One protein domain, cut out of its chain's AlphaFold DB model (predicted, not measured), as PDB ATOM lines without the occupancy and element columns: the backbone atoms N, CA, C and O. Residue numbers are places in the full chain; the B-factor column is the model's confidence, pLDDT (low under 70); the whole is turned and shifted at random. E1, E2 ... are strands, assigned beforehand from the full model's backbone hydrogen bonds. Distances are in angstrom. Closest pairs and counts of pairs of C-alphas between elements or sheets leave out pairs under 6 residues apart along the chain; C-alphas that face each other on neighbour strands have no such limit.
ATOM      1  N   ILE A 172      25.533 -20.262 -35.606       83.88
ATOM      2  CA  ILE A 172      24.630 -21.334 -36.040       83.88
ATOM      3  C   ILE A 172      24.992 -22.628 -35.324       83.88
ATOM      4  O   ILE A 172      26.168 -22.985 -35.221       83.88
ATOM      5  N   ALA A 173      23.978 -23.365 -34.882       81.88
ATOM      6  CA  ALA A 173      24.112 -24.755 -34.472       81.88
ATOM      7  C   ALA A 173      23.329 -25.682 -35.410       81.88
ATOM      8  O   ALA A 173      22.265 -25.333 -35.910       81.88
ATOM      9  N   ARG A 174      23.835 -26.897 -35.642       81.69
ATOM     10  CA  ARG A 174      23.069 -27.908 -36.384       81.69
ATOM     11  C   ARG A 174      21.930 -28.476 -35.537       81.69
ATOM     12  O   ARG A 174      20.802 -28.553 -35.998       81.69
ATOM     13  N   ASP A 175      22.267 -28.881 -34.313       81.19
ATOM     14  CA  ASP A 175      21.382 -29.692 -33.476       81.19
ATOM     15  C   ASP A 175      20.857 -28.898 -32.272       81.19
ATOM     16  O   ASP A 175      19.660 -28.871 -32.038       81.19
ATOM     17  N   GLN A 176      21.717 -28.224 -31.503       83.88
ATOM     18  CA  GLN A 176      21.288 -27.516 -30.294       83.88
ATOM     19  C   GLN A 176      22.085 -26.234 -30.070       83.88
ATOM     20  O   GLN A 176      23.315 -26.237 -30.153       83.88
ATOM     21  N   LEU A 177      21.376 -25.163 -29.716       84.62
ATOM     22  CA  LEU A 177      21.931 -23.888 -29.286       84.62
ATOM     23  C   LEU A 177      21.483 -23.613 -27.843       84.62
ATOM     24  O   LEU A 177      20.306 -23.360 -27.597       84.62
ATOM     25  N   ASP A 178      22.413 -23.684 -26.886       86.88
ATOM     26  CA  ASP A 178      22.143 -23.426 -25.463       86.88
ATOM     27  C   ASP A 178      23.046 -22.313 -24.919       86.88
ATOM     28  O   ASP A 178      24.272 -22.448 -24.851       86.88
ATOM     29  N   PHE A 179      22.423 -21.216 -24.497       84.44
ATOM     30  CA  PHE A 179      23.079 -20.099 -23.839       84.44
ATOM     31  C   PHE A 179      22.842 -20.139 -22.330       84.44
ATOM     32  O   PHE A 179      21.833 -19.669 -21.804       84.44
ATOM     33  N   ASN A 180      23.852 -20.613 -21.601       81.31
ATOM     34  CA  ASN A 180      23.891 -20.519 -20.144       81.31
ATOM     35  C   ASN A 180      24.460 -19.158 -19.708       81.31
ATOM     36  O   ASN A 180      25.640 -19.038 -19.382       81.31
ATOM     37  N   GLY A 181      23.621 -18.116 -19.718       80.00
ATOM     38  CA  GLY A 181      23.999 -16.775 -19.259       80.00
ATOM     39  C   GLY A 181      23.120 -15.643 -19.799       80.00
ATOM     40  O   GLY A 181      21.962 -15.850 -20.159       80.00
ATOM     41  N   GLN A 182      23.702 -14.442 -19.840       86.69
ATOM     42  CA  GLN A 182      23.145 -13.236 -20.471       86.69
ATOM     43  C   GLN A 182      24.069 -12.759 -21.610       86.69
ATOM     44  O   GLN A 182      24.670 -11.691 -21.488       86.69
ATOM     45  N   PRO A 183      24.305 -13.570 -22.661       87.38
ATOM     46  CA  PRO A 183      25.132 -13.130 -23.778       87.38
ATOM     47  C   PRO A 183      24.411 -12.056 -24.602       87.38
ATOM     48  O   PRO A 183      23.190 -12.101 -24.759       87.38
ATOM     49  N   THR A 184      25.179 -11.119 -25.150       85.94
ATOM     50  CA  THR A 184      24.689 -10.097 -26.080       85.94
ATOM     51  C   THR A 184      25.330 -10.319 -27.441       85.94
ATOM     52  O   THR A 184      26.545 -10.507 -27.517       85.94
ATOM     53  N   PHE A 185      24.521 -10.299 -28.494       85.62
ATOM     54  CA  PHE A 185      24.966 -10.459 -29.873       85.62
ATOM     55  C   PHE A 185      24.664  -9.188 -30.659       85.62
ATOM     56  O   PHE A 185      23.515  -8.745 -30.682       85.62
ATOM     57  N   ASP A 186      25.691  -8.619 -31.290       80.94
ATOM     58  CA  ASP A 186      25.577  -7.468 -32.182       80.94
ATOM     59  C   ASP A 186      26.499  -7.597 -33.399       80.94
ATOM     60  O   ASP A 186      27.362  -8.482 -33.467       80.94
ATOM     61  N   SER A 187      26.259  -6.732 -34.385       74.81
ATOM     62  CA  SER A 187      27.049  -6.665 -35.607       74.81
ATOM     63  C   SER A 187      28.136  -5.604 -35.477       74.81
ATOM     64  O   SER A 187      27.871  -4.451 -35.141       74.81
ATOM     65  N   TYR A 188      29.368  -5.985 -35.816       72.88
ATOM     66  CA  TYR A 188      30.487  -5.053 -35.896       72.88
ATOM     67  C   TYR A 188      30.481  -4.328 -37.243       72.88
ATOM     68  O   TYR A 188      30.578  -4.970 -38.292       72.88
ATOM     69  N   ASN A 189      30.431  -2.994 -37.233       70.25
ATOM     70  CA  ASN A 189      30.553  -2.203 -38.454       70.25
ATOM     71  C   ASN A 189      31.968  -1.625 -38.580       70.25
ATOM     72  O   ASN A 189      32.301  -0.616 -37.965       70.25
ATOM     73  N   SER A 190      32.799  -2.230 -39.429       67.06
ATOM     74  CA  SER A 190      34.183  -1.784 -39.646       67.06
ATOM     75  C   SER A 190      34.319  -0.463 -40.412       67.06
ATOM     76  O   SER A 190      35.433   0.021 -40.578       67.06
ATOM     77  N   ALA A 191      33.225   0.100 -40.938       67.44
ATOM     78  CA  ALA A 191      33.241   1.390 -41.628       67.44
ATOM     79  C   ALA A 191      33.126   2.589 -40.669       67.44
ATOM     80  O   ALA A 191      33.320   3.730 -41.087       67.44
ATOM     81  N   ILE A 192      32.786   2.341 -39.402       70.19
ATOM     82  CA  ILE A 192      32.658   3.357 -38.356       70.19
ATOM     83  C   ILE A 192      33.962   3.393 -37.546       70.19
ATOM     84  O   ILE A 192      34.599   2.360 -37.364       70.19
ATOM     85  N   GLU A 193      34.369   4.581 -37.079       72.25
ATOM     86  CA  GLU A 193      35.553   4.749 -36.220       72.25
ATOM     87  C   GLU A 193      35.503   3.796 -35.007       72.25
ATOM     88  O   GLU A 193      34.455   3.648 -34.369       72.25
ATOM     89  N   ASP A 194      36.637   3.165 -34.682       65.62
ATOM     90  CA  ASP A 194      36.752   2.118 -33.652       65.62
ATOM     91  C   ASP A 194      36.217   2.575 -32.281       65.62
ATOM     92  O   ASP A 194      35.655   1.783 -31.520       65.62
ATOM     93  N   GLU A 195      36.345   3.865 -31.958       66.81
ATOM     94  CA  GLU A 195      35.867   4.458 -30.709       66.81
ATOM     95  C   GLU A 195      34.337   4.557 -30.622       66.81
ATOM     96  O   GLU A 195      33.782   4.567 -29.521       66.81
ATOM     97  N   LEU A 196      33.650   4.627 -31.765       63.50
ATOM     98  CA  LEU A 196      32.190   4.699 -31.847       63.50
ATOM     99  C   LEU A 196      31.546   3.314 -31.960       63.50
ATOM    100  O   LEU A 196      30.353   3.188 -31.693       63.50
ATOM    101  N   ASN A 197      32.325   2.279 -32.287       60.84
ATOM    102  CA  ASN A 197      31.828   0.922 -32.524       60.84
ATOM    103  C   ASN A 197      31.237   0.232 -31.284       60.84
ATOM    104  O   ASN A 197      30.484  -0.726 -31.414       60.84
ATOM    105  N   TRP A 198      31.543   0.733 -30.086       63.09
ATOM    106  CA  TRP A 198      31.038   0.203 -28.815       63.09
ATOM    107  C   TRP A 198      29.754   0.889 -28.323       63.09
ATOM    108  O   TRP A 198      29.284   0.600 -27.219       63.09
ATOM    109  N   GLY A 199      29.212   1.843 -29.084       67.06
ATOM    110  CA  GLY A 199      27.992   2.559 -28.720       67.06
ATOM    111  C   GLY A 199      26.728   1.744 -29.000       67.06
ATOM    112  O   GLY A 199      26.641   1.040 -29.993       67.06
ATOM    113  N   ASP A 200      25.679   1.896 -28.184       69.12
ATOM    114  CA  ASP A 200      24.403   1.188 -28.416       69.12
ATOM    115  C   ASP A 200      23.769   1.508 -29.792       69.12
ATOM    116  O   ASP A 200      22.958   0.740 -30.295       69.12
ATOM    117  N   PHE A 201      24.148   2.625 -30.424       70.50
ATOM    118  CA  PHE A 201      23.660   3.042 -31.744       70.50
ATOM    119  C   PHE A 201      24.345   2.332 -32.924       70.50
ATOM    120  O   PHE A 201      23.857   2.452 -34.048       70.50
ATOM    121  N   THR A 202      25.465   1.633 -32.709       66.81
ATOM    122  CA  THR A 202      26.126   0.822 -33.750       66.81
ATOM    123  C   THR A 202      25.624  -0.615 -33.777       66.81
ATOM    124  O   THR A 202      25.929  -1.330 -34.729       66.81
ATOM    125  N   ARG A 203      24.799  -1.016 -32.798       70.88
ATOM    126  CA  ARG A 203      24.111  -2.312 -32.766       70.88
ATOM    127  C   ARG A 203      23.017  -2.358 -33.824       70.88
ATOM    128  O   ARG A 203      21.834  -2.204 -33.542       70.88
ATOM    129  N   THR A 204      23.436  -2.506 -35.072       65.31
ATOM    130  CA  THR A 204      22.523  -2.699 -36.191       65.31
ATOM    131  C   THR A 204      21.986  -4.129 -36.150       65.31
ATOM    132  O   THR A 204      22.731  -5.043 -35.795       65.31
ATOM    133  N   GLU A 205      20.709  -4.320 -36.488       61.88
ATOM    134  CA  GLU A 205      19.953  -5.589 -36.454       61.88
ATOM    135  C   GLU A 205      20.447  -6.635 -37.483       61.88
ATOM    136  O   GLU A 205      19.667  -7.345 -38.106       61.88
ATOM    137  N   ASN A 206      21.756  -6.725 -37.704       74.25
ATOM    138  CA  ASN A 206      22.374  -7.476 -38.794       74.25
ATOM    139  C   ASN A 206      23.056  -8.768 -38.326       74.25
ATOM    140  O   ASN A 206      23.810  -9.366 -39.090       74.25
ATOM    141  N   VAL A 207      22.843  -9.201 -37.079       81.44
ATOM    142  CA  VAL A 207      23.285 -10.532 -36.650       81.44
ATOM    143  C   VAL A 207      22.133 -11.496 -36.722       81.44
ATOM    144  O   VAL A 207      21.129 -11.318 -36.044       81.44
ATOM    145  N   THR A 208      22.328 -12.569 -37.473       84.38
ATOM    146  CA  THR A 208      21.443 -13.719 -37.391       84.38
ATOM    147  C   THR A 208      22.055 -14.779 -36.490       84.38
ATOM    148  O   THR A 208      23.246 -15.081 -36.584       84.38
ATOM    149  N   ILE A 209      21.237 -15.362 -35.622       85.88
ATOM    150  CA  ILE A 209      21.587 -16.543 -34.834       85.88
ATOM    151  C   ILE A 209      20.571 -17.626 -35.140       85.88
ATOM    152  O   ILE A 209      19.403 -17.317 -35.357       85.88
ATOM    153  N   GLY A 210      20.961 -18.894 -35.140       83.38
ATOM    154  CA  GLY A 210      19.961 -19.928 -35.347       83.38
ATOM    155  C   GLY A 210      20.391 -21.350 -35.076       83.38
ATOM    156  O   GLY A 210      21.563 -21.653 -34.855       83.38
ATOM    157  N   SER A 211      19.399 -22.233 -35.094       83.62
ATOM    158  CA  SER A 211      19.610 -23.676 -35.101       83.62
ATOM    159  C   SER A 211      18.805 -24.312 -36.222       83.62
ATOM    160  O   SER A 211      17.642 -23.965 -36.419       83.62
ATOM    161  N   ALA A 212      19.406 -25.274 -36.921       81.19
ATOM    162  CA  ALA A 212      18.708 -26.078 -37.925       81.19
ATOM    163  C   ALA A 212      17.795 -27.157 -37.300       81.19
ATOM    164  O   ALA A 212      17.167 -27.930 -38.020       81.19
ATOM    165  N   SER A 213      17.724 -27.244 -35.965       79.88
ATOM    166  CA  SER A 213      16.852 -28.213 -35.302       79.88
ATOM    167  C   SER A 213      15.378 -27.883 -35.492       79.88
ATOM    168  O   SER A 213      14.941 -26.747 -35.327       79.88
ATOM    169  N   THR A 214      14.604 -28.928 -35.777       80.00
ATOM    170  CA  THR A 214      13.141 -28.901 -35.868       80.00
ATOM    171  C   THR A 214      12.454 -29.019 -34.509       80.00
ATOM    172  O   THR A 214      11.229 -28.969 -34.428       80.00
ATOM    173  N   SER A 215      13.223 -29.195 -33.429       74.06
ATOM    174  CA  SER A 215      12.682 -29.290 -32.075       74.06
ATOM    175  C   SER A 215      12.798 -27.953 -31.345       74.06
ATOM    176  O   SER A 215      13.894 -27.485 -31.048       74.06
ATOM    177  N   ALA A 216      11.655 -27.394 -30.942       65.81
ATOM    178  CA  ALA A 216      11.546 -26.190 -30.108       65.81
ATOM    179  C   ALA A 216      12.400 -26.212 -28.820       65.81
ATOM    180  O   ALA A 216      12.815 -25.176 -28.305       65.81
ATOM    181  N   SER A 217      12.669 -27.398 -28.261       69.88
ATOM    182  CA  SER A 217      13.491 -27.553 -27.055       69.88
ATOM    183  C   SER A 217      14.976 -27.286 -27.269       69.88
ATOM    184  O   SER A 217      15.696 -27.105 -26.287       69.88
ATOM    185  N   ASP A 218      15.429 -27.289 -28.519       74.31
ATOM    186  CA  ASP A 218      16.850 -27.314 -28.845       74.31
ATOM    187  C   ASP A 218      17.422 -25.905 -29.051       74.31
ATOM    188  O   ASP A 218      18.632 -25.740 -29.216       74.31
ATOM    189  N   ILE A 219      16.565 -24.883 -28.984       77.94
ATOM    190  CA  ILE A 219      16.957 -23.477 -28.932       77.94
ATOM    191  C   ILE A 219      16.631 -22.936 -27.543       77.94
ATOM    192  O   ILE A 219      15.509 -22.522 -27.241       77.94
ATOM    193  N   GLN A 220      17.645 -22.940 -26.684       83.06
ATOM    194  CA  GLN A 220      17.585 -22.414 -25.331       83.06
ATOM    195  C   GLN A 220      18.416 -21.132 -25.254       83.06
ATOM    196  O   GLN A 220      19.627 -21.157 -25.059       83.06
ATOM    197  N   LEU A 221      17.757 -19.986 -25.400       80.94
ATOM    198  CA  LEU A 221      18.430 -18.686 -25.432       80.94
ATOM    199  C   LEU A 221      18.643 -18.067 -24.045       80.94
ATOM    200  O   LEU A 221      19.292 -17.030 -23.924       80.94
ATOM    201  N   GLY A 222      18.106 -18.678 -22.983       84.31
ATOM    202  CA  GLY A 222      18.296 -18.199 -21.614       84.31
ATOM    203  C   GLY A 222      17.805 -16.758 -21.442       84.31
ATOM    204  O   GLY A 222      16.630 -16.483 -21.656       84.31
ATOM    205  N   ASN A 223      18.698 -15.848 -21.046       85.69
ATOM    206  CA  ASN A 223      18.436 -14.406 -20.942       85.69
ATOM    207  C   ASN A 223      19.307 -13.611 -21.941       85.69
ATOM    208  O   ASN A 223      19.839 -12.557 -21.592       85.69
ATOM    209  N   ALA A 224      19.544 -14.156 -23.138       87.31
ATOM    210  CA  ALA A 224      20.341 -13.496 -24.168       87.31
ATOM    211  C   ALA A 224      19.670 -12.223 -24.710       87.31
ATOM    212  O   ALA A 224      18.446 -12.102 -24.710       87.31
ATOM    213  N   THR A 225      20.471 -11.294 -25.227       87.81
ATOM    214  CA  THR A 225      19.998 -10.141 -26.005       87.81
ATOM    215  C   THR A 225      20.562 -10.243 -27.416       87.81
ATOM    216  O   THR A 225      21.777 -10.278 -27.595       87.81
ATOM    217  N   ILE A 226      19.689 -10.325 -28.414       86.88
ATOM    218  CA  ILE A 226      20.042 -10.497 -29.823       86.88
ATOM    219  C   ILE A 226      19.596  -9.244 -30.569       86.88
ATOM    220  O   ILE A 226      18.402  -9.020 -30.773       86.88
ATOM    221  N   HIS A 227      20.569  -8.434 -30.983       86.56
ATOM    222  CA  HIS A 227      20.346  -7.274 -31.840       86.56
ATOM    223  C   HIS A 227      20.366  -7.722 -33.309       86.56
ATOM    224  O   HIS A 227      21.334  -7.498 -34.037       86.56
ATOM    225  N   GLY A 228      19.310  -8.426 -33.719       85.88
ATOM    226  CA  GLY A 228      19.134  -8.969 -35.065       85.88
ATOM    227  C   GLY A 228      18.124 -10.116 -35.111       85.88
ATOM    228  O   GLY A 228      17.248 -10.200 -34.249       85.88
ATOM    229  N   ASP A 229      18.238 -10.979 -36.116       86.25
ATOM    230  CA  ASP A 229      17.278 -12.045 -36.412       86.25
ATOM    231  C   ASP A 229      17.598 -13.366 -35.690       86.25
ATOM    232  O   ASP A 229      18.751 -13.705 -35.401       86.25
ATOM    233  N   LEU A 230      16.558 -14.170 -35.467       85.19
ATOM    234  CA  LEU A 230      16.667 -15.542 -34.976       85.19
ATOM    235  C   LEU A 230      16.061 -16.504 -36.002       85.19
ATOM    236  O   LEU A 230      14.889 -16.374 -36.337       85.19
ATOM    237  N   LYS A 231      16.825 -17.489 -36.477       86.44
ATOM    238  CA  LYS A 231      16.350 -18.544 -37.387       86.44
ATOM    239  C   LYS A 231      16.210 -19.874 -36.647       86.44
ATOM    240  O   LYS A 231      17.100 -20.277 -35.897       86.44
ATOM    241  N   THR A 232      15.112 -20.580 -36.877       83.38
ATOM    242  CA  THR A 232      14.882 -21.920 -36.335       83.38
ATOM    243  C   THR A 232      14.239 -22.828 -37.370       83.38
ATOM    244  O   THR A 232      13.346 -22.407 -38.104       83.38
ATOM    245  N   GLY A 233      14.671 -24.089 -37.397       78.62
ATOM    246  CA  GLY A 233      14.003 -25.146 -38.157       78.62
ATOM    247  C   GLY A 233      12.715 -25.649 -37.493       78.62
ATOM    248  O   GLY A 233      12.013 -26.479 -38.065       78.62
ATOM    249  N   SER A 234      12.407 -25.200 -36.271       79.12
ATOM    250  CA  SER A 234      11.178 -25.546 -35.552       79.12
ATOM    251  C   SER A 234       9.977 -24.801 -36.138       79.12
ATOM    252  O   SER A 234      10.075 -23.614 -36.453       79.12
ATOM    253  N   SER A 235       8.833 -25.477 -36.220       74.94
ATOM    254  CA  SER A 235       7.579 -24.873 -36.671       74.94
ATOM    255  C   SER A 235       6.996 -23.923 -35.629       74.94
ATOM    256  O   SER A 235       7.069 -24.200 -34.427       74.94
ATOM    257  N   ASP A 236       6.366 -22.835 -36.077       71.38
ATOM    258  CA  ASP A 236       5.574 -21.963 -35.201       71.38
ATOM    259  C   ASP A 236       4.229 -22.631 -34.878       71.38
ATOM    260  O   ASP A 236       3.236 -22.486 -35.595       71.38
ATOM    261  N   ASP A 237       4.197 -23.423 -33.809       63.22
ATOM    262  CA  ASP A 237       2.976 -24.064 -33.316       63.22
ATOM    263  C   ASP A 237       2.236 -23.214 -32.262       63.22
ATOM    264  O   ASP A 237       1.266 -23.674 -31.651       63.22
ATOM    265  N   GLY A 238       2.670 -21.965 -32.046       58.78
ATOM    266  CA  GLY A 238       2.145 -21.076 -31.009       58.78
ATOM    267  C   GLY A 238       2.492 -21.503 -29.576       58.78
ATOM    268  O   GLY A 238       2.041 -20.857 -28.626       58.78
ATOM    269  N   SER A 239       3.271 -22.574 -29.399       52.44
ATOM    270  CA  SER A 239       3.996 -22.848 -28.161       52.44
ATOM    271  C   SER A 239       5.353 -22.139 -28.217       52.44
ATOM    272  O   SER A 239       5.800 -21.733 -29.284       52.44
ATOM    273  N   GLU A 240       5.985 -21.893 -27.067       57.66
ATOM    274  CA  GLU A 240       7.281 -21.204 -26.968       57.66
ATOM    275  C   GLU A 240       8.383 -21.994 -27.708       57.66
ATOM    276  O   GLU A 240       9.146 -22.749 -27.105       57.66
ATOM    277  N   SER A 241       8.444 -21.831 -29.032       56.81
ATOM    278  CA  SER A 241       9.345 -22.529 -29.960       56.81
ATOM    279  C   SER A 241      10.816 -22.109 -29.767       56.81
ATOM    280  O   SER A 241      11.745 -22.726 -30.280       56.81
ATOM    281  N   VAL A 242      11.024 -21.087 -28.932       64.00
ATOM    282  CA  VAL A 242      12.302 -20.577 -28.445       64.00
ATOM    283  C   VAL A 242      12.199 -20.460 -26.926       64.00
ATOM    284  O   VAL A 242      11.338 -19.747 -26.409       64.00
ATOM    285  N   ARG A 243      13.064 -21.160 -26.187       64.25
ATOM    286  CA  ARG A 243      13.015 -21.180 -24.719       64.25
ATOM    287  C   ARG A 243      13.908 -20.111 -24.098       64.25
ATOM    288  O   ARG A 243      15.111 -20.076 -24.354       64.25
ATOM    289  N   GLY A 244      13.344 -19.321 -23.185       68.25
ATOM    290  CA  GLY A 244      14.065 -18.325 -22.385       68.25
ATOM    291  C   GLY A 244      13.390 -16.954 -22.394       68.25
ATOM    292  O   GLY A 244      12.468 -16.717 -23.162       68.25
ATOM    293  N   ASN A 245      13.869 -16.033 -21.555       75.06
ATOM    294  CA  ASN A 245      13.473 -14.619 -21.591       75.06
ATOM    295  C   ASN A 245      14.416 -13.818 -22.501       75.06
ATOM    296  O   ASN A 245      14.796 -12.694 -22.166       75.06
ATOM    297  N   ALA A 246      14.877 -14.423 -23.596       79.50
ATOM    298  CA  ALA A 246      15.774 -13.740 -24.505       79.50
ATOM    299  C   ALA A 246      15.042 -12.583 -25.191       79.50
ATOM    300  O   ALA A 246      13.893 -12.721 -25.611       79.50
ATOM    301  N   GLN A 247      15.714 -11.443 -25.290       84.88
ATOM    302  CA  GLN A 247      15.231 -10.305 -26.052       84.88
ATOM    303  C   GLN A 247      15.795 -10.414 -27.465       84.88
ATOM    304  O   GLN A 247      17.011 -10.418 -27.638       84.88
ATOM    305  N   VAL A 248      14.913 -10.512 -28.453       83.75
ATOM    306  CA  VAL A 248      15.260 -10.484 -29.876       83.75
ATOM    307  C   VAL A 248      14.660  -9.208 -30.445       83.75
ATOM    308  O   VAL A 248      13.447  -9.023 -30.360       83.75
ATOM    309  N   ASP A 249      15.509  -8.318 -30.952       85.00
ATOM    310  CA  ASP A 249      15.055  -7.044 -31.516       85.00
ATOM    311  C   ASP A 249      14.533  -7.214 -32.957       85.00
ATOM    312  O   ASP A 249      13.599  -6.518 -33.354       85.00
ATOM    313  N   GLY A 250      15.092  -8.168 -33.717       80.75
ATOM    314  CA  GLY A 250      14.690  -8.493 -35.089       80.75
ATOM    315  C   GLY A 250      13.586  -9.553 -35.194       80.75
ATOM    316  O   GLY A 250      12.775  -9.754 -34.287       80.75
ATOM    317  N   VAL A 251      13.525 -10.238 -36.338       83.56
ATOM    318  CA  VAL A 251      12.462 -11.204 -36.658       83.56
ATOM    319  C   VAL A 251      12.868 -12.619 -36.248       83.56
ATOM    320  O   VAL A 251      13.977 -13.073 -36.527       83.56
ATOM    321  N   ILE A 252      11.932 -13.355 -35.638       83.50
ATOM    322  CA  ILE A 252      12.063 -14.802 -35.435       83.50
ATOM    323  C   ILE A 252      11.478 -15.517 -36.657       83.50
ATOM    324  O   ILE A 252      10.278 -15.426 -36.921       83.50
ATOM    325  N   LYS A 253      12.336 -16.200 -37.415       84.94
ATOM    326  CA  LYS A 253      11.998 -16.966 -38.617       84.94
ATOM    327  C   LYS A 253      11.908 -18.450 -38.258       84.94
ATOM    328  O   LYS A 253      12.891 -19.029 -37.797       84.94
ATOM    329  N   TYR A 254      10.726 -19.024 -38.447       82.50
ATOM    330  CA  TYR A 254      10.407 -20.430 -38.188       82.50
ATOM    331  C   TYR A 254      10.403 -21.238 -39.487       82.50
ATOM    332  O   TYR A 254      10.244 -20.657 -40.559       82.50
TER     333      TYR A 254
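AT A GLANCE: This is residues 172 to 254 of the 277 residues of an uncharacterized protein of Opitutae bacterium (UniProt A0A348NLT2). With little regular structure, the chain is wound in stacked turns, a short solenoid whose turns pair in parallel, and a loop around residues 190 to 200 makes one end of its long axis. The 83 printed residues have no named helix and three named strands, E1, E2, E3 in chain order, with 14 residues in them; the class is all strand, with one parallel sheet, E1 beside E3. It is compact, radius of gyration of the C-alphas 13.6 A, yet elongated, spanning 42 by 22 by 21 A.

HOW THE PARTS SIT: Residues 172 to 173 pair, parallel, with residues 210 to 211 of E1, residues 207 to 211. E2, residues 219 to 222, pairs with no named strand. E1 and E3, residues 228 to 232, are parallel neighbours at 14 degrees; N 231 and O 209, 2.8 A apart, are within hydrogen-bond range.

IN THESE COORDINATES: E1 runs 13.7 A from C-alpha 207 at (23.285, -10.532, -36.650). E2 runs 9.1 A. E3 runs 13.7 A to C-alpha 232 at (14.882, -21.920, -36.335).

THE WHOLE: The C-alphas farthest apart, of Glu 195 and Asp 237, are 43.6 A apart. The printed part has no cut. Twenty-two residues have pLDDT under 70, among them 237 to 244.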